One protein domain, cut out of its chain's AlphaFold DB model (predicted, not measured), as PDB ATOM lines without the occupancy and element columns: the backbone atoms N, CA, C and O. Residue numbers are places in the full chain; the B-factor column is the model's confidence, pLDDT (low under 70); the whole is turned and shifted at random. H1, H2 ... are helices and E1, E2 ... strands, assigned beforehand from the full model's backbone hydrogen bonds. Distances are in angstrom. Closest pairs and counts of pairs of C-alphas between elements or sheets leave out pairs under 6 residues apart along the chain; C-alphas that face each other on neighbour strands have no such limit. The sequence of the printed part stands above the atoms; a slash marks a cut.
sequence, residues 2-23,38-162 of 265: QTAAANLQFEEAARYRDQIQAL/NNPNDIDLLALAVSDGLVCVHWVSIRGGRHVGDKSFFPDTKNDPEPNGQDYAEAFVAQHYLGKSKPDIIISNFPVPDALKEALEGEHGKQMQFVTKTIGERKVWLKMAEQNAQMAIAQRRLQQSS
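What this domain is: This is residues 2 to 23 and 38 to 162 of the 265 residues of an uncharacterized protein of Neisseria sp. HMSC06F02 (UniProt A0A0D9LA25). A twisted sheet of five strands makes the core, with the long helix H5 crossing one of its faces, H3 on the other face and H4 near H3. H1 and H2 make a small separate piece, away from this body. The printed part has 147 residues with five named helices and five named strands, in the order H1, H2, E1, E2, E3, H3, E4, H4, E5, H5; the sheet runs E3, E2, E1, E4, E5 and is mixed, and the class is mixed, helices and strands. The whole is only just compact, close to loose, with a radius of gyration of the C-alphas of 17.3 A, and flat, spanning 58 by 46 by 24 A.

Where its parts are: H1 is residues 2 to 6, beginning at C-alpha 2 (-27.655, 70.197, -24.369), and H2 is residues 10 to 23, 19.6 A long. After the cut come E1, residues 43 to 51, 26.4 A, from C-alpha 43 (-16.302, 37.757, -13.648); E2, residues 54 to 63, 29.4 A; and E3, residues 66 to 73, 21.3 A. H3 is residues 85 to 97, 18.3 A, E4 residues 105 to 108, H4 residues 114 to 124, 15.2 A, and E5 residues 129 to 131. H5, residues 136 to 162, is 39.8 A long and ends at C-alpha 162 (-18.434, 55.366, -45.136).

How they stand to each other: E1, E2 and E3 form a meander, each strand the antiparallel neighbour of the one before, in two hairpins; N 47 and O 58 are 2.9 A apart, and N 59 and O 71 2.9 A. E4 is parallel to E1, with N 46 to O 107 at 2.8 A, and to E5, with N 106 to O 129 at 2.8 A. E4, H4, E5 is a strand-helix-strand unit, two parallel neighbours with a helix between; E3, H3, E4 is a split one, with E2 and E1 between its strands; both crossovers are right-handed. H5 and H3 are on opposite faces, three layers, at heights over the sheet of 7.1 A and 8.7 A. The closest C-alphas of E1 and H5 are those of Ala 47 and Glu 146, 5.0 A; of E1 and H3, Val 50 and Gly 85, 6.2 A. H4 is only just not on the sheet, with 4 pairs of C-alphas within 10 A; it is close to H3 but not clearly touching, Ala 94 to Leu 116 at 7.1 A between C-alphas. H1 touches H2, through residues 10 to 13 of H2 alone, with the C-alphas of Ala 4 and Ala 13 closest at 5.1 A; H2 and H5 are apart. In each of the five helices every O i to N i+4 pair is within hydrogen-bond range.

The domain as a whole: The C-alphas farthest apart, Asn 7 and Gly 122, are 58.2 A apart. Residues 24 to 37 are not printed; C-alphas 23 and 38 are 27.4 A apart across this cut. E3 to H3 is a long link of 11 residues. Mean pLDDT of the printed part is 86.8, with 17 residues under 70, among them 18 to 23 and 38 to 39.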
ATOM      1  N   GLN A   2     -26.431  69.372 -24.259       53.41
ATOM      2  CA  GLN A   2     -27.655  70.197 -24.369       53.41
ATOM      3  C   GLN A   2     -27.493  71.429 -25.277       53.41
ATOM      4  O   GLN A   2     -28.353  71.678 -26.112       53.41
ATOM      5  N   THR A   3     -26.362  72.134 -25.199       71.75
ATOM      6  CA  THR A   3     -26.058  73.271 -26.088       71.75
ATOM      7  C   THR A   3     -25.895  72.855 -27.555       71.75
ATOM      8  O   THR A   3     -26.383  73.541 -28.442       71.75
ATOM      9  N   ALA A   4     -25.272  71.701 -27.825       63.72
ATOM     10  CA  ALA A   4     -25.125  71.172 -29.187       63.72
ATOM     11  C   ALA A   4     -26.479  70.727 -29.773       63.72
ATOM     12  O   ALA A   4     -26.770  70.993 -30.934       63.72
ATOM     13  N   ALA A   5     -27.347  70.126 -28.949       56.75
ATOM     14  CA  ALA A   5     -28.715  69.780 -29.337       56.75
ATOM     15  C   ALA A   5     -29.569  71.031 -29.614       56.75
ATOM     16  O   ALA A   5     -30.315  71.057 -30.589       56.75
ATOM     17  N   ALA A   6     -29.419  72.082 -28.800       69.75
ATOM     18  CA  ALA A   6     -30.083  73.369 -29.015       69.75
ATOM     19  C   ALA A   6     -29.625  74.062 -30.313       69.75
ATOM     20  O   ALA A   6     -30.418  74.746 -30.950       69.75
ATOM     21  N   ASN A   7     -28.381  73.828 -30.738       81.62
ATOM     22  CA  ASN A   7     -27.820  74.347 -31.987       81.62
ATOM     23  C   ASN A   7     -28.057  73.427 -33.203       81.62
ATOM     24  O   ASN A   7     -27.424  73.623 -34.238       81.62
ATOM     25  N   LEU A   8     -28.936  72.420 -33.092       72.44
ATOM     26  CA  LEU A   8     -29.237  71.430 -34.144       72.44
ATOM     27  C   LEU A   8     -28.015  70.610 -34.616       72.44
ATOM     28  O   LEU A   8     -28.030  70.006 -35.685       72.44
ATOM     29  N   GLN A   9     -26.957  70.541 -33.803       75.88
ATOM     30  CA  GLN A   9     -25.745  69.759 -34.063       75.88
ATOM     31  C   GLN A   9     -25.896  68.359 -33.453       75.88
ATOM     32  O   GLN A   9     -25.284  68.021 -32.435       75.88
ATOM     33  N   PHE A  10     -26.767  67.548 -34.053       67.69
ATOM     34  CA  PHE A  10     -27.191  66.263 -33.486       67.69
ATOM     35  C   PHE A  10     -26.054  65.237 -33.349       67.69
ATOM     36  O   PHE A  10     -26.025  64.504 -32.361       67.69
ATOM     37  N   GLU A  11     -25.084  65.228 -34.266       71.06
ATOM     38  CA  GLU A  11     -23.913  64.339 -34.191       71.06
ATOM     39  C   GLU A  11     -22.987  64.688 -33.019       71.06
ATOM     40  O   GLU A  11     -22.588  63.814 -32.250       71.06
ATOM     41  N   GLU A  12     -22.697  65.977 -32.814       62.94
ATOM     42  CA  GLU A  12     -21.914  66.438 -31.662       62.94
ATOM     43  C   GLU A  12     -22.663  66.185 -30.348       62.94
ATOM     44  O   GLU A  12     -22.066  65.752 -29.360       62.94
ATOM     45  N   ALA A  13     -23.979  66.409 -30.321       71.25
ATOM     46  CA  ALA A  13     -24.802  66.116 -29.154       71.25
ATOM     47  C   ALA A  13     -24.772  64.622 -28.796       71.25
ATOM     48  O   ALA A  13     -24.602  64.300 -27.618       71.25
ATOM     49  N   ALA A  14     -24.872  63.733 -29.790       67.00
ATOM     50  CA  ALA A  14     -24.730  62.291 -29.606       67.00
ATOM     51  C   ALA A  14     -23.330  61.930 -29.089       67.00
ATOM     52  O   ALA A  14     -23.222  61.264 -28.063       67.00
ATOM     53  N   ARG A  15     -22.262  62.482 -29.682       69.19
ATOM     54  CA  ARG A  15     -20.884  62.268 -29.208       69.19
ATOM     55  C   ARG A  15     -20.702  62.690 -27.747       69.19
ATOM     56  O   ARG A  15     -20.111  61.954 -26.964       69.19
ATOM     57  N   TYR A  16     -21.226  63.852 -27.352       67.81
ATOM     58  CA  TYR A  16     -21.158  64.310 -25.961       67.81
ATOM     59  C   TYR A  16     -22.001  63.454 -25.017       67.81
ATOM     60  O   TYR A  16     -21.596  63.248 -23.879       67.81
ATOM     61  N   ARG A  17     -23.170  62.971 -25.451       73.06
ATOM     62  CA  ARG A  17     -23.988  62.039 -24.663       73.06
ATOM     63  C   ARG A  17     -23.215  60.751 -24.404       73.06
ATOM     64  O   ARG A  17     -23.152  60.314 -23.261       73.06
ATOM     65  N   ASP A  18     -22.608  60.199 -25.445       64.94
ATOM     66  CA  ASP A  18     -21.879  58.937 -25.379       64.94
ATOM     67  C   ASP A  18     -20.611  59.095 -24.514       64.94
ATOM     68  O   ASP A  18     -20.320  58.241 -23.683       64.94
ATOM     69  N   GLN A  19     -19.924  60.244 -24.588       58.94
ATOM     70  CA  GLN A  19     -18.830  60.598 -23.669       58.94
ATOM     71  C   GLN A  19     -19.295  60.770 -22.214       58.94
ATOM     72  O   GLN A  19     -18.610  60.324 -21.300       58.94
ATOM     73  N   ILE A  20     -20.451  61.399 -21.976       62.88
ATOM     74  CA  ILE A  20     -21.021  61.563 -20.628       62.88
ATOM     75  C   ILE A  20     -21.447  60.207 -20.049       62.88
ATOM     76  O   ILE A  20     -21.220  59.954 -18.868       62.88
ATOM     77  N   GLN A  21     -22.018  59.317 -20.866       60.91
ATOM     78  CA  GLN A  21     -22.326  57.945 -20.460       60.91
ATOM     79  C   GLN A  21     -21.047  57.165 -20.140       60.91
ATOM     80  O   GLN A  21     -20.967  56.563 -19.072       60.91
ATOM     81  N   ALA A  22     -20.016  57.257 -20.984       52.34
ATOM     82  CA  ALA A  22     -18.714  56.639 -20.730       52.34
ATOM     83  C   ALA A  22     -18.045  57.163 -19.442       52.34
ATOM     84  O   ALA A  22     -17.498  56.383 -18.662       52.34
ATOM     85  N   LEU A  23     -18.138  58.471 -19.162       44.84
ATOM     86  CA  LEU A  23     -17.611  59.078 -17.933       44.84
ATOM     87  C   LEU A  23     -18.415  58.681 -16.684       44.84
ATOM     88  O   LEU A  23     -17.823  58.434 -15.633       44.84
ATOM     89  N   ASN A  38     -13.053  40.375   0.969       61.91
ATOM     90  CA  ASN A  38     -11.617  40.093   0.944       61.91
ATOM     91  C   ASN A  38     -11.192  39.151  -0.193       61.91
ATOM     92  O   ASN A  38      -9.996  38.987  -0.414       61.91
ATOM     93  N   ASN A  39     -12.138  38.510  -0.888       66.88
ATOM     94  CA  ASN A  39     -11.851  37.686  -2.064       66.88
ATOM     95  C   ASN A  39     -13.041  37.711  -3.036       66.88
ATOM     96  O   ASN A  39     -13.888  36.811  -3.010       66.88
ATOM     97  N   PRO A  40     -13.196  38.796  -3.808       75.88
ATOM     98  CA  PRO A  40     -14.255  38.888  -4.795       75.88
ATOM     99  C   PRO A  40     -13.991  37.978  -5.998       75.88
ATOM    100  O   PRO A  40     -12.851  37.850  -6.430       75.88
ATOM    101  N   ASN A  41     -15.057  37.363  -6.519       86.25
ATOM    102  CA  ASN A  41     -14.984  36.492  -7.693       86.25
ATOM    103  C   ASN A  41     -14.558  37.285  -8.932       86.25
ATOM    104  O   ASN A  41     -14.981  38.431  -9.125       86.25
ATOM    105  N   ASP A  42     -13.789  36.635  -9.795       91.44
ATOM    106  CA  ASP A  42     -13.482  37.128 -11.127       91.44
ATOM    107  C   ASP A  42     -14.651  36.821 -12.070       91.44
ATOM    108  O   ASP A  42     -15.172  35.704 -12.104       91.44
ATOM    109  N   ILE A  43     -15.089  37.825 -12.830       93.38
ATOM    110  CA  ILE A  43     -16.302  37.757 -13.648       93.38
ATOM    111  C   ILE A  43     -15.997  38.258 -15.045       93.38
ATOM    112  O   ILE A  43     -15.452  39.351 -15.192       93.38
ATOM    113  N   ASP A  44     -16.433  37.515 -16.057       96.19
ATOM    114  CA  ASP A  44     -16.537  38.040 -17.415       96.19
ATOM    115  C   ASP A  44     -18.004  38.173 -17.828       96.19
ATOM    116  O   ASP A  44     -18.811  37.261 -17.634       96.19
ATOM    117  N   LEU A  45     -18.347  39.326 -18.406       96.75
ATOM    118  CA  LEU A  45     -19.635  39.563 -19.053       96.75
ATOM    119  C   LEU A  45     -19.466  39.367 -20.558       96.75
ATOM    120  O   LEU A  45     -18.546  39.928 -21.154       96.75
ATOM    121  N   LEU A  46     -20.372  38.615 -21.173       98.19
ATOM    122  CA  LEU A  46     -20.416  38.378 -22.611       98.19
ATOM    123  C   LEU A  46     -21.785  38.779 -23.150       98.19
ATOM    124  O   LEU A  46     -22.783  38.098 -22.919       98.19
ATOM    125  N   ALA A  47     -21.833  39.878 -23.893       97.81
ATOM    126  CA  ALA A  47     -23.053  40.328 -24.540       97.81
ATOM    127  C   ALA A  47     -22.975  40.110 -26.050       97.81
ATOM    128  O   ALA A  47     -22.151  40.715 -26.737       97.81
ATOM    129  N   LEU A  48     -23.853  39.252 -26.557       98.19
ATOM    130  CA  LEU A  48     -24.075  39.023 -27.975       98.19
ATOM    131  C   LEU A  48     -25.103  40.024 -28.508       98.19
ATOM    132  O   LEU A  48     -26.191  40.175 -27.946       98.19
ATOM    133  N   ALA A  49     -24.785  40.655 -29.631       96.75
ATOM    134  CA  ALA A  49     -25.733  41.398 -30.445       96.75
ATOM    135  C   ALA A  49     -25.610  40.953 -31.908       96.75
ATOM    136  O   ALA A  49     -24.510  40.681 -32.392       96.75
ATOM    137  N   VAL A  50     -26.743  40.900 -32.608       95.44
ATOM    138  CA  VAL A  50     -26.817  40.593 -34.042       95.44
ATOM    139  C   VAL A  50     -27.710  41.628 -34.708       95.44
ATOM    140  O   VAL A  50     -28.804  41.903 -34.213       95.44
ATOM    141  N   SER A  51     -27.253  42.232 -35.803       92.12
ATOM    142  CA  SER A  51     -28.078  43.143 -36.603       92.12
ATOM    143  C   SER A  51     -27.516  43.301 -38.012       92.12
ATOM    144  O   SER A  51     -26.341  43.623 -38.177       92.12
ATOM    145  N   ASP A  52     -28.385  43.134 -39.013       86.31
ATOM    146  CA  ASP A  52     -28.096  43.313 -40.442       86.31
ATOM    147  C   ASP A  52     -26.842  42.546 -40.899       86.31
ATOM    148  O   ASP A  52     -25.897  43.127 -41.424       86.31
ATOM    149  N   GLY A  53     -26.800  41.240 -40.610       88.75
ATOM    150  CA  GLY A  53     -25.688  40.354 -40.983       88.75
ATOM    151  C   GLY A  53     -24.412  40.518 -40.146       88.75
ATOM    152  O   GLY A  53     -23.468  39.748 -40.306       88.75
ATOM    153  N   LEU A  54     -24.355  41.489 -39.227       92.00
ATOM    154  CA  LEU A  54     -23.224  41.673 -38.319       92.00
ATOM    155  C   LEU A  54     -23.472  40.975 -36.985       92.00
ATOM    156  O   LEU A  54     -24.524  41.153 -36.368       92.00
ATOM    157  N   VAL A  55     -22.451  40.270 -36.500       96.44
ATOM    158  CA  VAL A  55     -22.401  39.702 -35.151       96.44
ATOM    159  C   VAL A  55     -21.361  40.455 -34.327       96.44
ATOM    160  O   VAL A  55     -20.257  40.733 -34.794       96.44
ATOM    161  N   CYS A  56     -21.708  40.784 -33.087       97.06
ATOM    162  CA  CYS A  56     -20.798  41.384 -32.120       97.06
ATOM    163  C   CYS A  56     -20.884  40.634 -30.794       97.06
ATOM    164  O   CYS A  56     -21.976  40.459 -30.253       97.06
ATOM    165  N   VAL A  57     -19.730  40.248 -30.253       98.12
ATOM    166  CA  VAL A  57     -19.603  39.798 -28.866       98.12
ATOM    167  C   VAL A  57     -18.815  40.854 -28.106       98.12
ATOM    168  O   VAL A  57     -17.620  41.039 -28.339       98.12
ATOM    169  N   HIS A  58     -19.486  41.573 -27.211       97.69
ATOM    170  CA  HIS A  58     -18.842  42.515 -26.306       97.69
ATOM    171  C   HIS A  58     -18.452  41.791 -25.019       97.69
ATOM    172  O   HIS A  58     -19.302  41.256 -24.308       97.69
ATOM    173  N   TRP A  59     -17.152  41.755 -24.753       97.50
ATOM    174  CA  TRP A  59     -16.552  41.142 -23.575       97.50
ATOM    175  C   TRP A  59     -16.150  42.224 -22.584       97.50
ATOM    176  O   TRP A  59     -15.524  43.207 -22.971       97.50
ATOM    177  N   VAL A  60     -16.477  42.016 -21.312       95.44
ATOM    178  CA  VAL A  60     -16.066  42.870 -20.195       95.44
ATOM    179  C   VAL A  60     -15.439  41.983 -19.134       95.44
ATOM    180  O   VAL A  60     -16.071  41.022 -18.704       95.44
ATOM    181  N   SER A  61     -14.238  42.324 -18.678       93.69
ATOM    182  CA  SER A  61     -13.532  41.602 -17.622       93.69
ATOM    183  C   SER A  61     -13.521  42.392 -16.323       93.69
ATOM    184  O   SER A  61     -13.017  43.518 -16.247       93.69
ATOM    185  N   ILE A  62     -14.023  41.758 -15.271       91.12
ATOM    186  CA  ILE A  62     -14.025  42.253 -13.902       91.12
ATOM    187  C   ILE A  62     -13.136  41.333 -13.075       91.12
ATOM    188  O   ILE A  62     -13.365  40.126 -13.003       91.12
ATOM    189  N   ARG A  63     -12.110  41.893 -12.437       90.19
ATOM    190  CA  ARG A  63     -11.222  41.152 -11.533       90.19
ATOM    191  C   ARG A  63     -11.151  41.869 -10.211       90.19
ATOM    192  O   ARG A  63     -11.087  43.099 -10.181       90.19
ATOM    193  N   GLY A  64     -11.181  41.132  -9.110       84.06
ATOM    194  CA  GLY A  64     -11.085  41.785  -7.806       84.06
ATOM    195  C   GLY A  64     -12.252  42.755  -7.510       84.06
ATOM    196  O   GLY A  64     -12.078  43.713  -6.757       84.06
ATOM    197  N   GLY A  65     -13.404  42.589  -8.175       82.12
ATOM    198  CA  GLY A  65     -14.534  43.526  -8.140       82.12
ATOM    199  C   GLY A  65     -14.310  44.873  -8.846       82.12
ATOM    200  O   GLY A  65     -15.027  45.845  -8.601       82.12
ATOM    201  N   ARG A  66     -13.302  44.969  -9.718       82.56
ATOM    202  CA  ARG A  66     -13.012  46.162 -10.523       82.56
ATOM    203  C   ARG A  66     -13.077  45.835 -12.002       82.56
ATOM    204  O   ARG A  66     -12.630  44.772 -12.422       82.56
ATOM    205  N   HIS A  67     -13.580  46.779 -12.789       86.56
ATOM    206  CA  HIS A  67     -13.498  46.707 -14.241       86.56
ATOM    207  C   HIS A  67     -12.028  46.808 -14.682       86.56
ATOM    208  O   HIS A  67     -11.362  47.798 -14.382       86.56
ATOM    209  N   VAL A  68     -11.522  45.768 -15.348       86.69
ATOM    210  CA  VAL A  68     -10.133  45.691 -15.837       86.69
ATOM    211  C   VAL A  68     -10.040  46.053 -17.316       86.69
ATOM    212  O   VAL A  68      -9.026  46.596 -17.748       86.69
ATOM    213  N   GLY A  69     -11.092  45.791 -18.087       86.94
ATOM    214  CA  GLY A  69     -11.181  46.210 -19.479       86.94
ATOM    215  C   GLY A  69     -12.341  45.560 -20.214       86.94
ATOM    216  O   GLY A  69     -12.891  44.550 -19.771       86.94
ATOM    217  N   ASP A  70     -12.663  46.137 -21.363       92.56
ATOM    218  CA  ASP A  70     -13.712  45.689 -22.261       92.56
ATOM    219  C   ASP A  70     -13.240  45.702 -23.719       92.56
ATOM    220  O   ASP A  70     -12.293  46.403 -24.095       92.56
ATOM    221  N   LYS A  71     -13.870  44.873 -24.555       92.75
ATOM    222  CA  LYS A  71     -13.587  44.808 -25.988       92.75
ATOM    223  C   LYS A  71     -14.770  44.245 -26.765       92.75
ATOM    224  O   LYS A  71     -15.322  43.208 -26.410       92.75
ATOM    225  N   SER A  72     -15.090  44.884 -27.887       94.12
ATOM    226  CA  SER A  72     -16.027  44.349 -28.880       94.12
ATOM    227  C   SER A  72     -15.294  43.509 -29.921       94.12
ATOM    228  O   SER A  72     -14.327  43.967 -30.536       94.12
ATOM    229  N   PHE A  73     -15.770  42.288 -30.131       95.50
ATOM    230  CA  PHE A  73     -15.275  41.368 -31.145       95.50
ATOM    231  C   PHE A  73     -16.310  41.211 -32.251       95.50
ATOM    232  O   PHE A  73     -17.491  41.026 -31.973       95.50
ATOM    233  N   PHE A  74     -15.843  41.254 -33.496       93.44
ATOM    234  CA  PHE A  74     -16.665  41.092 -34.691       93.44
ATOM    235  C   PHE A  74     -16.165  39.866 -35.454       93.44
ATOM    236  O   PHE A  74     -15.137  39.972 -36.131       93.44
ATOM    237  N   PRO A  75     -16.817  38.703 -35.298       91.88
ATOM    238  CA  PRO A  75     -16.550  37.543 -36.137       91.88
ATOM    239  C   PRO A  75     -16.757  37.862 -37.623       91.88
ATOM    240  O   PRO A  75     -17.522  38.763 -37.967       91.88
ATOM    241  N   ASP A  76     -16.063  37.134 -38.499       86.00
ATOM    242  CA  ASP A  76     -16.265  37.268 -39.942       86.00
ATOM    243  C   ASP A  76     -17.557  36.546 -40.351       86.00
ATOM    244  O   ASP A  76     -17.661  35.331 -40.196       86.00
ATOM    245  N   THR A  77     -18.530  37.310 -40.846       87.69
ATOM    246  CA  THR A  77     -19.848  36.835 -41.291       87.69
ATOM    247  C   THR A  77     -20.042  36.977 -42.805       87.69
ATOM    248  O   THR A  77     -21.157  36.842 -43.298       87.69
ATOM    249  N   LYS A  78     -18.983  37.235 -43.591       79.31
ATOM    250  CA  LYS A  78     -19.097  37.502 -45.045       79.31
ATOM    251  C   LYS A  78     -19.828  36.412 -45.834       79.31
ATOM    252  O   LYS A  78     -20.540  36.723 -46.782       79.31
ATOM    253  N   ASN A  79     -19.643  35.150 -45.448       80.94
ATOM    254  CA  ASN A  79     -20.251  33.995 -46.116       80.94
ATOM    255  C   ASN A  79     -21.549  33.525 -45.437       80.94
ATOM    256  O   ASN A  79     -22.029  32.433 -45.732       80.94
ATOM    257  N   ASP A  80     -22.089  34.323 -44.517       85.69
ATOM    258  CA  ASP A  80     -23.243  33.983 -43.692       85.69
ATOM    259  C   ASP A  80     -24.140  35.224 -43.519       85.69
ATOM    260  O   ASP A  80     -24.012  35.966 -42.542       85.69
ATOM    261  N   PRO A  81     -25.005  35.517 -44.510       76.94
ATOM    262  CA  PRO A  81     -25.799  36.746 -44.534       76.94
ATOM    263  C   PRO A  81     -26.891  36.792 -43.453       76.94
ATOM    264  O   PRO A  81     -27.330  37.881 -43.077       76.94
ATOM    265  N   GLU A  82     -27.309  35.637 -42.928       87.00
ATOM    266  CA  GLU A  82     -28.278  35.513 -41.833       87.00
ATOM    267  C   GLU A  82     -27.655  34.737 -40.664       87.00
ATOM    268  O   GLU A  82     -28.071  33.616 -40.359       87.00
ATOM    269  N   PRO A  83     -26.648  35.320 -39.989       90.06
ATOM    270  CA  PRO A  83     -25.846  34.581 -39.038       90.06
ATOM    271  C   PRO A  83     -26.658  34.224 -37.799       90.06
ATOM    272  O   PRO A  83     -27.229  35.084 -37.116       90.06
ATOM    273  N   ASN A  84     -26.639  32.941 -37.447       94.19
ATOM    274  CA  ASN A  84     -27.124  32.492 -36.155       94.19
ATOM    275  C   ASN A  84     -26.129  32.923 -35.070       94.19
ATOM    276  O   ASN A  84     -25.104  32.282 -34.846       94.19
ATOM    277  N   GLY A  85     -26.433  34.018 -34.369       94.31
ATOM    278  CA  GLY A  85     -25.540  34.585 -33.355       94.31
ATOM    279  C   GLY A  85     -25.103  33.602 -32.264       94.31
ATOM    280  O   GLY A  85     -24.020  33.775 -31.709       94.31
ATOM    281  N   GLN A  86     -25.905  32.569 -31.982       95.88
ATOM    282  CA  GLN A  86     -25.561  31.523 -31.021       95.88
ATOM    283  C   GLN A  86     -24.276  30.784 -31.426       95.88
ATOM    284  O   GLN A  86     -23.370  30.661 -30.605       95.88
ATOM    285  N   ASP A  87     -24.148  30.384 -32.691       95.25
ATOM    286  CA  ASP A  87     -23.010  29.595 -33.180       95.25
ATOM    287  C   ASP A  87     -21.697  30.391 -33.065       95.25
ATOM    288  O   ASP A  87     -20.661  29.888 -32.622       95.25
ATOM    289  N   TYR A  88     -21.755  31.688 -33.375       96.38
ATOM    290  CA  TYR A  88     -20.620  32.601 -33.233       96.38
ATOM    291  C   TYR A  88     -20.263  32.882 -31.775       96.38
ATOM    292  O   TYR A  88     -19.082  33.017 -31.445       96.38
ATOM    293  N   ALA A  89     -21.258  32.980 -30.893       96.81
ATOM    294  CA  ALA A  89     -21.029  33.185 -29.471       96.81
ATOM    295  C   ALA A  89     -20.363  31.957 -28.831       96.81
ATOM    296  O   ALA A  89     -19.419  32.101 -28.051       96.81
ATOM    297  N   GLU A  90     -20.785  30.752 -29.215       95.94
ATOM    298  CA  GLU A  90     -20.161  29.491 -28.803       95.94
ATOM    299  C   GLU A  90     -18.715  29.384 -29.289       95.94
ATOM    300  O   GLU A  90     -17.805  29.130 -28.491       95.94
ATOM    301  N   ALA A  91     -18.483  29.657 -30.576       96.25
ATOM    302  CA  ALA A  91     -17.145  29.679 -31.154       96.25
ATOM    303  C   ALA A  91     -16.242  30.708 -30.457       96.25
ATOM    304  O   ALA A  91     -15.081  30.413 -30.158       96.25
ATOM    305  N   PHE A  92     -16.777  31.892 -30.139       97.25
ATOM    306  CA  PHE A  92     -16.057  32.914 -29.388       97.25
ATOM    307  C   PHE A  92     -15.640  32.402 -28.009       97.25
ATOM    308  O   PHE A  92     -14.462  32.494 -27.666       97.25
ATOM    309  N   VAL A  93     -16.564  31.832 -27.228       96.88
ATOM    310  CA  VAL A  93     -16.262  31.305 -25.886       96.88
ATOM    311  C   VAL A  93     -15.169  30.235 -25.962       96.88
ATOM    312  O   VAL A  93     -14.193  30.304 -25.213       96.88
ATOM    313  N   ALA A  94     -15.277  29.293 -26.902       96.12
ATOM    314  CA  ALA A  94     -14.272  28.252 -27.090       96.12
ATOM    315  C   ALA A  94     -12.884  28.846 -27.394       96.12
ATOM    316  O   ALA A  94     -11.914  28.555 -26.694       96.12
ATOM    317  N   GLN A  95     -12.786  29.741 -28.380       95.50
ATOM    318  CA  GLN A  95     -11.517  30.365 -28.778       95.50
ATOM    319  C   GLN A  95     -10.937  31.299 -27.706       95.50
ATOM    320  O   GLN A  95      -9.715  31.481 -27.620       95.50
ATOM    321  N   HIS A  96     -11.796  31.937 -26.912       95.56
ATOM    322  CA  HIS A  96     -11.384  32.912 -25.913       95.56
ATOM    323  C   HIS A  96     -10.866  32.256 -24.630       95.56
ATOM    324  O   HIS A  96      -9.929  32.789 -24.039       95.56
ATOM    325  N   TYR A  97     -11.409  31.099 -24.229       95.69
ATOM    326  CA  TYR A  97     -11.133  30.514 -22.910       95.69
ATOM    327  C   TYR A  97     -10.435  29.144 -22.916       95.69
ATOM    328  O   TYR A  97      -9.743  28.841 -21.938       95.69
ATOM    329  N   LEU A  98     -10.558  28.320 -23.967       94.19
ATOM    330  CA  LEU A  98      -9.847  27.030 -24.021       94.19
ATOM    331  C   LEU A  98      -8.328  27.248 -24.075       94.19
ATOM    332  O   LEU A  98      -7.831  28.107 -24.807       94.19
ATOM    333  N   GLY A  99      -7.588  26.504 -23.250       92.25
ATOM    334  CA  GLY A  99      -6.138  26.633 -23.075       92.25
ATOM    335  C   GLY A  99      -5.664  27.959 -22.458       92.25
ATOM    336  O   GLY A  99      -4.463  28.226 -22.438       92.25
ATOM    337  N   LYS A 100      -6.579  28.813 -21.977       93.06
ATOM    338  CA  LYS A 100      -6.296  30.160 -21.442       93.06
ATOM    339  C   LYS A 100      -6.828  30.329 -20.014       93.06
ATOM    340  O   LYS A 100      -7.518  29.454 -19.487       93.06
ATOM    341  N   SER A 101      -6.496  31.464 -19.389       89.31
ATOM    342  CA  SER A 101      -7.040  31.869 -18.084       89.31
ATOM    343  C   SER A 101      -8.554  32.071 -18.162       89.31
ATOM    344  O   SER A 101      -9.048  32.625 -19.141       89.31
ATOM    345  N   LYS A 102      -9.275  31.656 -17.118       92.25
ATOM    346  CA  LYS A 102     -10.745  31.681 -17.051       92.25
ATOM    347  C   LYS A 102     -11.207  32.425 -15.787       92.25
ATOM    348  O   LYS A 102     -10.467  32.394 -14.800       92.25
ATOM    349  N   PRO A 103     -12.360  33.115 -15.821       93.50
ATOM    350  CA  PRO A 103     -12.959  33.739 -14.641       93.50
ATOM    351  C   PRO A 103     -13.663  32.694 -13.758       93.50
ATOM    352  O   PRO A 103     -13.934  31.582 -14.210       93.50
ATOM    353  N   ASP A 104     -14.040  33.067 -12.534       92.50
ATOM    354  CA  ASP A 104     -14.884  32.216 -11.681       92.50
ATOM    355  C   ASP A 104     -16.342  32.185 -12.195       92.50
ATOM    356  O   ASP A 104     -17.062  31.199 -12.019       92.50
ATOM    357  N   ILE A 105     -16.796  33.275 -12.828       94.25
ATOM    358  CA  ILE A 105     -18.168  33.435 -13.328       94.25
ATOM    359  C   ILE A 105     -18.161  33.994 -14.755       94.25
ATOM    360  O   ILE A 105     -17.560  35.029 -15.028       94.25
ATOM    361  N   ILE A 106     -18.909  33.356 -15.652       96.44
ATOM    362  CA  ILE A 106     -19.281  33.910 -16.956       96.44
ATOM    363  C   ILE A 106     -20.761  34.280 -16.912       96.44
ATOM    364  O   ILE A 106     -21.622  33.439 -16.647       96.44
ATOM    365  N   ILE A 107     -21.060  35.548 -17.181       97.00
ATOM    366  CA  ILE A 107     -22.424  36.059 -17.294       97.00
ATOM    367  C   ILE A 107     -22.681  36.420 -18.751       97.00
ATOM    368  O   ILE A 107     -21.950  37.225 -19.319       97.00
ATOM    369  N   SER A 108     -23.725  35.867 -19.356       97.94
ATOM    370  CA  SER A 108     -24.000  36.075 -20.778       97.94
ATOM    371  C   SER A 108     -25.482  36.251 -21.079       97.94
ATOM    372  O   SER A 108     -26.335  35.755 -20.351       97.94
ATOM    373  N   ASN A 109     -25.816  36.933 -22.174       97.44
ATOM    374  CA  ASN A 109     -27.204  37.017 -22.656       97.44
ATOM    375  C   ASN A 109     -27.590  35.862 -23.604       97.44
ATOM    376  O   ASN A 109     -28.713  35.812 -24.099       97.44
ATOM    377  N   PHE A 110     -26.673  34.918 -23.818       97.25
ATOM    378  CA  PHE A 110     -26.848  33.698 -24.602       97.25
ATOM    379  C   PHE A 110     -26.436  32.470 -23.771       97.25
ATOM    380  O   PHE A 110     -25.575  32.587 -22.891       97.25
ATOM    381  N   PRO A 111     -27.038  31.290 -23.992       96.81
ATOM    382  CA  PRO A 111     -26.631  30.067 -23.310       96.81
ATOM    383  C   PRO A 111     -25.259  29.578 -23.788       96.81
ATOM    384  O   PRO A 111     -24.972  29.576 -24.976       96.81
ATOM    385  N   VAL A 112     -24.432  29.100 -22.858       95.75
ATOM    386  CA  VAL A 112     -23.234  28.311 -23.186       95.75
ATOM    387  C   VAL A 112     -23.633  26.824 -23.206       95.75
ATOM    388  O   VAL A 112     -24.300  26.394 -22.257       95.75
ATOM    389  N   PRO A 113     -23.263  26.034 -24.232       95.69
ATOM    390  CA  PRO A 113     -23.536  24.597 -24.293       95.69
ATOM    391  C   PRO A 113     -22.882  23.826 -23.154       95.69
ATOM    392  O   PRO A 113     -21.762  24.141 -22.753       95.69
ATOM    393  N   ASP A 114     -23.540  22.773 -22.675       95.25
ATOM    394  CA  ASP A 114     -23.042  21.986 -21.540       95.25
ATOM    395  C   ASP A 114     -21.692  21.319 -21.836       95.25
ATOM    396  O   ASP A 114     -20.787  21.407 -21.014       95.25
ATOM    397  N   ALA A 115     -21.490  20.807 -23.054       95.38
ATOM    398  CA  ALA A 115     -20.201  20.254 -23.478       95.38
ATOM    399  C   ALA A 115     -19.048  21.274 -23.380       95.38
ATOM    400  O   ALA A 115     -17.926  20.925 -23.014       95.38
ATOM    401  N   LEU A 116     -19.317  22.553 -23.679       94.75
ATOM    402  CA  LEU A 116     -18.314  23.609 -23.564       94.75
ATOM    403  C   LEU A 116     -18.083  24.004 -22.101       94.75
ATOM    404  O   LEU A 116     -16.942  24.245 -21.720       94.75
ATOM    405  N   LYS A 117     -19.129  24.022 -21.264       95.06
ATOM    406  CA  LYS A 117     -18.974  24.236 -19.815       95.06
ATOM    407  C   LYS A 117     -18.076  23.166 -19.196       95.06
ATOM    408  O   LYS A 117     -17.111  23.517 -18.528       95.06
ATOM    409  N   GLU A 118     -18.345  21.894 -19.487       93.50
ATOM    410  CA  GLU A 118     -17.563  20.755 -18.989       93.50
ATOM    411  C   GLU A 118     -16.091  20.845 -19.416       93.50
ATOM    412  O   GLU A 118     -15.192  20.667 -18.592       93.50
ATOM    413  N   ALA A 119     -15.830  21.182 -20.684       93.94
ATOM    414  CA  ALA A 119     -14.469  21.370 -21.186       93.94
ATOM    415  C   ALA A 119     -13.734  22.516 -20.466       93.94
ATOM    416  O   ALA A 119     -12.567  22.379 -20.095       93.94
ATOM    417  N   LEU A 120     -14.415  23.644 -20.236       93.81
ATOM    418  CA  LEU A 120     -13.834  24.799 -19.554       93.81
ATOM    419  C   LEU A 120     -13.543  24.515 -18.077       93.81
ATOM    420  O   LEU A 120     -12.459  24.857 -17.601       93.81
ATOM    421  N   GLU A 121     -14.475  23.874 -17.369       92.38
ATOM    422  CA  GLU A 121     -14.308  23.487 -15.965       92.38
ATOM    423  C   GLU A 121     -13.176  22.468 -15.787       92.38
ATOM    424  O   GLU A 121     -12.364  22.604 -14.866       92.38
ATOM    425  N   GLY A 122     -13.065  21.500 -16.704       89.81
ATOM    426  CA  GLY A 122     -12.002  20.494 -16.698       89.81
ATOM    427  C   GLY A 122     -10.591  21.089 -16.773       89.81
ATOM    428  O   GLY A 122      -9.683  20.602 -16.104       89.81
ATOM    429  N   GLU A 123     -10.400  22.176 -17.529       89.19
ATOM    430  CA  GLU A 123      -9.116  22.887 -17.611       89.19
ATOM    431  C   GLU A 123      -8.877  23.870 -16.453       89.19
ATOM    432  O   GLU A 123      -7.731  24.206 -16.155       89.19
ATOM    433  N   HIS A 124      -9.939  24.400 -15.837       82.69
ATOM    434  CA  HIS A 124      -9.824  25.474 -14.848       82.69
ATOM    435  C   HIS A 124      -9.358  24.980 -13.471       82.69
ATOM    436  O   HIS A 124      -8.751  25.739 -12.713       82.69
ATOM    437  N   GLY A 125      -9.663  23.725 -13.124       74.56
ATOM    438  CA  GLY A 125      -9.375  23.155 -11.802       74.56
ATOM    439  C   GLY A 125     -10.226  23.740 -10.661       74.56
ATOM    440  O   GLY A 125     -10.008  23.402  -9.498       74.56
ATOM    441  N   LYS A 126     -11.198  24.603 -10.982       80.81
ATOM    442  CA  LYS A 126     -12.214  25.161 -10.079       80.81
ATOM    443  C   LYS A 126     -13.579  25.112 -10.761       80.81
ATOM    444  O   LYS A 126     -13.661  25.204 -11.983       80.81
ATOM    445  N   GLN A 127     -14.638  25.013  -9.960       86.19
ATOM    446  CA  GLN A 127     -16.010  25.073 -10.458       86.19
ATOM    447  C   GLN A 127     -16.317  26.474 -10.999       86.19
ATOM    448  O   GLN A 127     -16.151  27.455 -10.270       86.19
ATOM    449  N   MET A 128     -16.782  26.557 -12.246       93.00
ATOM    450  CA  MET A 128     -17.162  27.818 -12.880       93.00
ATOM    451  C   MET A 128     -18.676  28.011 -12.800       93.00
ATOM    452  O   MET A 128     -19.456  27.061 -12.820       93.00
ATOM    453  N   GLN A 129     -19.130  29.260 -12.728       94.06
ATOM    454  CA  GLN A 129     -20.556  29.575 -12.811       94.06
ATOM    455  C   GLN A 129     -20.890  30.178 -14.169       94.06
ATOM    456  O   GLN A 129     -20.300  31.174 -14.572       94.06
ATOM    457  N   PHE A 130     -21.900  29.628 -14.837       95.62
ATOM    458  CA  PHE A 130     -22.420  30.157 -16.096       95.62
ATOM    459  C   PHE A 130     -23.827  30.702 -15.858       95.62
ATOM    460  O   PHE A 130     -24.748  29.948 -15.540       95.62
ATOM    461  N   VAL A 131     -24.000  32.017 -15.977       95.62
ATOM    462  CA  VAL A 131     -25.233  32.708 -15.587       95.62
ATOM    463  C   VAL A 131     -25.830  33.445 -16.774       95.62
ATOM    464  O   VAL A 131     -25.272  34.424 -17.251       95.62
ATOM    465  N   THR A 132     -27.022  33.026 -17.190       93.75
ATOM    466  CA  THR A 132     -27.787  33.721 -18.240       93.75
ATOM    467  C   THR A 132     -28.929  34.567 -17.697       93.75
ATOM    468  O   THR A 132     -29.267  35.620 -18.230       93.75
ATOM    469  N   LYS A 133     -29.536  34.132 -16.590       89.75
ATOM    470  CA  LYS A 133     -30.625  34.850 -15.925       89.75
ATOM    471  C   LYS A 133     -30.070  35.641 -14.751       89.75
ATOM    472  O   LYS A 133     -29.848  35.104 -13.670       89.75
ATOM    473  N   THR A 134     -29.856  36.930 -14.968       87.12
ATOM    474  CA  THR A 134     -29.317  37.846 -13.957       87.12
ATOM    475  C   THR A 134     -30.414  38.616 -13.221       87.12
ATOM    476  O   THR A 134     -31.397  39.052 -13.827       87.12
ATOM    477  N   ILE A 135     -30.198  38.877 -11.932       85.56
ATOM    478  CA  ILE A 135     -31.013  39.765 -11.089       85.56
ATOM    479  C   ILE A 135     -30.121  40.830 -10.434       85.56
ATOM    480  O   ILE A 135     -28.900  40.688 -10.427       85.56
ATOM    481  N   GLY A 136     -30.724  41.891  -9.888       87.19
ATOM    482  CA  GLY A 136     -29.993  42.935  -9.159       87.19
ATOM    483  C   GLY A 136     -28.907  43.616 -10.002       87.19
ATOM    484  O   GLY A 136     -29.135  43.929 -11.171       87.19
ATOM    485  N   GLU A 137     -27.726  43.824  -9.416       83.75
ATOM    486  CA  GLU A 137     -26.594  44.505 -10.064       83.75
ATOM    487  C   GLU A 137     -26.070  43.769 -11.299       83.75
ATOM    488  O   GLU A 137     -25.875  44.403 -12.335       83.75
ATOM    489  N   ARG A 138     -25.966  42.430 -11.257       88.12
ATOM    490  CA  ARG A 138     -25.554  41.621 -12.423       88.12
ATOM    491  C   ARG A 138     -26.420  41.903 -13.652       88.12
ATOM    492  O   ARG A 138     -25.917  41.906 -14.772       88.12
ATOM    493  N   LYS A 139     -27.718  42.174 -13.453       88.00
ATOM    494  CA  LYS A 139     -28.644  42.537 -14.539       88.00
ATOM    495  C   LYS A 139     -28.335  43.907 -15.125       88.00
ATOM    496  O   LYS A 139     -28.454  44.090 -16.333       88.00
ATOM    497  N   VAL A 140     -27.956  44.868 -14.288       87.00
ATOM    498  CA  VAL A 140     -27.542  46.200 -14.741       87.00
ATOM    499  C   VAL A 140     -26.248  46.091 -15.548       87.00
ATOM    500  O   VAL A 140     -26.166  46.663 -16.629       87.00
ATOM    501  N   TRP A 141     -25.278  45.303 -15.078       89.75
ATOM    502  CA  TRP A 141     -24.008  45.090 -15.775       89.75
ATOM    503  C   TRP A 141     -24.184  44.408 -17.129       89.75
ATOM    504  O   TRP A 141     -23.683  44.916 -18.129       89.75
ATOM    505  N   LEU A 142     -24.949  43.311 -17.182       93.06
ATOM    506  CA  LEU A 142     -25.230  42.621 -18.439       93.06
ATOM    507  C   LEU A 142     -25.957  43.544 -19.425       93.06
ATOM    508  O   LEU A 142     -25.568  43.622 -20.583       93.06
ATOM    509  N   LYS A 143     -26.936  44.327 -18.954       91.06
ATOM    510  CA  LYS A 143     -27.648  45.294 -19.799       91.06
ATOM    511  C   LYS A 143     -26.725  46.386 -20.360       91.06
ATOM    512  O   LYS A 143     -26.904  46.797 -21.501       91.06
ATOM    513  N   MET A 144     -25.748  46.861 -19.584       88.44
ATOM    514  CA  MET A 144     -24.744  47.808 -20.089       88.44
ATOM    515  C   MET A 144     -23.861  47.157 -21.161       88.44
ATOM    516  O   MET A 144     -23.634  47.760 -22.207       88.44
ATOM    517  N   ALA A 145     -23.426  45.911 -20.950       91.81
ATOM    518  CA  ALA A 145     -22.664  45.170 -21.952       91.81
ATOM    519  C   ALA A 145     -23.473  44.950 -23.250       91.81
ATOM    520  O   ALA A 145     -22.932  45.115 -24.341       91.81
ATOM    521  N   GLU A 146     -24.775  44.659 -23.150       94.94
ATOM    522  CA  GLU A 146     -25.692  44.564 -24.300       94.94
ATOM    523  C   GLU A 146     -25.807  45.885 -25.067       94.94
ATOM    524  O   GLU A 146     -25.738  45.896 -26.297       94.94
ATOM    525  N   GLN A 147     -25.939  47.009 -24.358       90.81
ATOM    526  CA  GLN A 147     -25.971  48.336 -24.979       90.81
ATOM    527  C   GLN A 147     -24.658  48.648 -25.700       90.81
ATOM    528  O   GLN A 147     -24.686  49.112 -26.839       90.81
ATOM    529  N   ASN A 148     -23.514  48.328 -25.092       89.69
ATOM    530  CA  ASN A 148     -22.207  48.498 -25.723       89.69
ATOM    531  C   ASN A 148     -22.058  47.626 -26.977       89.69
ATOM    532  O   ASN A 148     -21.549  48.103 -27.992       89.69
ATOM    533  N   ALA A 149     -22.542  46.379 -26.949       93.69
ATOM    534  CA  ALA A 149     -22.543  45.504 -28.120       93.69
ATOM    535  C   ALA A 149     -23.361  46.107 -29.277       93.69
ATOM    536  O   ALA A 149     -22.885  46.154 -30.414       93.69
ATOM    537  N   GLN A 150     -24.553  46.642 -28.985       93.38
ATOM    538  CA  GLN A 150     -25.404  47.321 -29.972       93.38
ATOM    539  C   GLN A 150     -24.760  48.602 -30.520       93.38
ATOM    540  O   GLN A 150     -24.753  48.819 -31.733       93.38
ATOM    541  N   MET A 151     -24.178  49.435 -29.649       88.50
ATOM    542  CA  MET A 151     -23.458  50.648 -30.054       88.50
ATOM    543  C   MET A 151     -22.264  50.312 -30.950       88.50
ATOM    544  O   MET A 151     -22.051  50.972 -31.966       88.50
ATOM    545  N   ALA A 152     -21.528  49.249 -30.622       88.56
ATOM    546  CA  ALA A 152     -20.400  48.791 -31.420       88.56
ATOM    547  C   ALA A 152     -20.843  48.342 -32.825       88.56
ATOM    548  O   ALA A 152     -20.188  48.709 -33.802       88.56
ATOM    549  N   ILE A 153     -21.965  47.620 -32.961       92.62
ATOM    550  CA  ILE A 153     -22.528  47.274 -34.281       92.62
ATOM    551  C   ILE A 153     -22.915  48.530 -35.063       92.62
ATOM    552  O   ILE A 153     -22.545  48.659 -36.231       92.62
ATOM    553  N   ALA A 154     -23.622  49.471 -34.435       88.19
ATOM    554  CA  ALA A 154     -24.026  50.709 -35.095       88.19
ATOM    555  C   ALA A 154     -22.806  51.497 -35.605       88.19
ATOM    556  O   ALA A 154     -22.779  51.939 -36.754       88.19
ATOM    557  N   GLN A 155     -21.755  51.603 -34.788       84.94
ATOM    558  CA  GLN A 155     -20.504  52.250 -35.179       84.94
ATOM    559  C   GLN A 155     -19.800  51.507 -36.323       84.94
ATOM    560  O   GLN A 155     -19.345  52.143 -37.276       84.94
ATOM    561  N   ARG A 156     -19.732  50.171 -36.264       85.44
ATOM    562  CA  ARG A 156     -19.144  49.332 -37.319       85.44
ATOM    563  C   ARG A 156     -19.862  49.531 -38.655       85.44
ATOM    564  O   ARG A 156     -19.203  49.684 -39.680       85.44
ATOM    565  N   ARG A 157     -21.192  49.610 -38.632       84.56
ATOM    566  CA  ARG A 157     -22.019  49.871 -39.817       84.56
ATOM    567  C   ARG A 157     -21.753  51.243 -40.419       84.56
ATOM    568  O   ARG A 157     -21.572  51.346 -41.627       84.56
ATOM    569  N   LEU A 158     -21.698  52.290 -39.594       81.00
ATOM    570  CA  LEU A 158     -21.369  53.639 -40.066       81.00
ATOM    571  C   LEU A 158     -19.979  53.675 -40.717       81.00
ATOM    572  O   LEU A 158     -19.801  54.282 -41.773       81.00
ATOM    573  N   GLN A 159     -19.005  52.968 -40.136       79.62
ATOM    574  CA  GLN A 159     -17.675  52.829 -40.726       79.62
ATOM    575  C   GLN A 159     -17.722  52.106 -42.078       79.62
ATOM    576  O   GLN A 159     -17.164  52.637 -43.037       79.62
ATOM    577  N   GLN A 160     -18.408  50.962 -42.182       77.50
ATOM    578  CA  GLN A 160     -18.552  50.216 -43.441       77.50
ATOM    579  C   GLN A 160     -19.265  51.034 -44.520       77.50
ATOM    580  O   GLN A 160     -18.757  51.134 -45.631       77.50
ATOM    581  N   SER A 161     -20.372  51.700 -44.185       75.38
ATOM    582  CA  SER A 161     -21.083  52.585 -45.114       75.38
ATOM    583  C   SER A 161     -20.183  53.716 -45.620       75.38
ATOM    584  O   SER A 161     -20.137  53.979 -46.820       75.38
ATOM    585  N   SER A 162     -19.392  54.331 -44.732       79.50
ATOM    586  CA  SER A 162     -18.434  55.366 -45.136       79.50
ATOM    587  C   SER A 162     -17.309  54.829 -46.030       79.50
ATOM    588  O   SER A 162     -16.829  55.550 -46.900       79.50
TER     589      SER A 162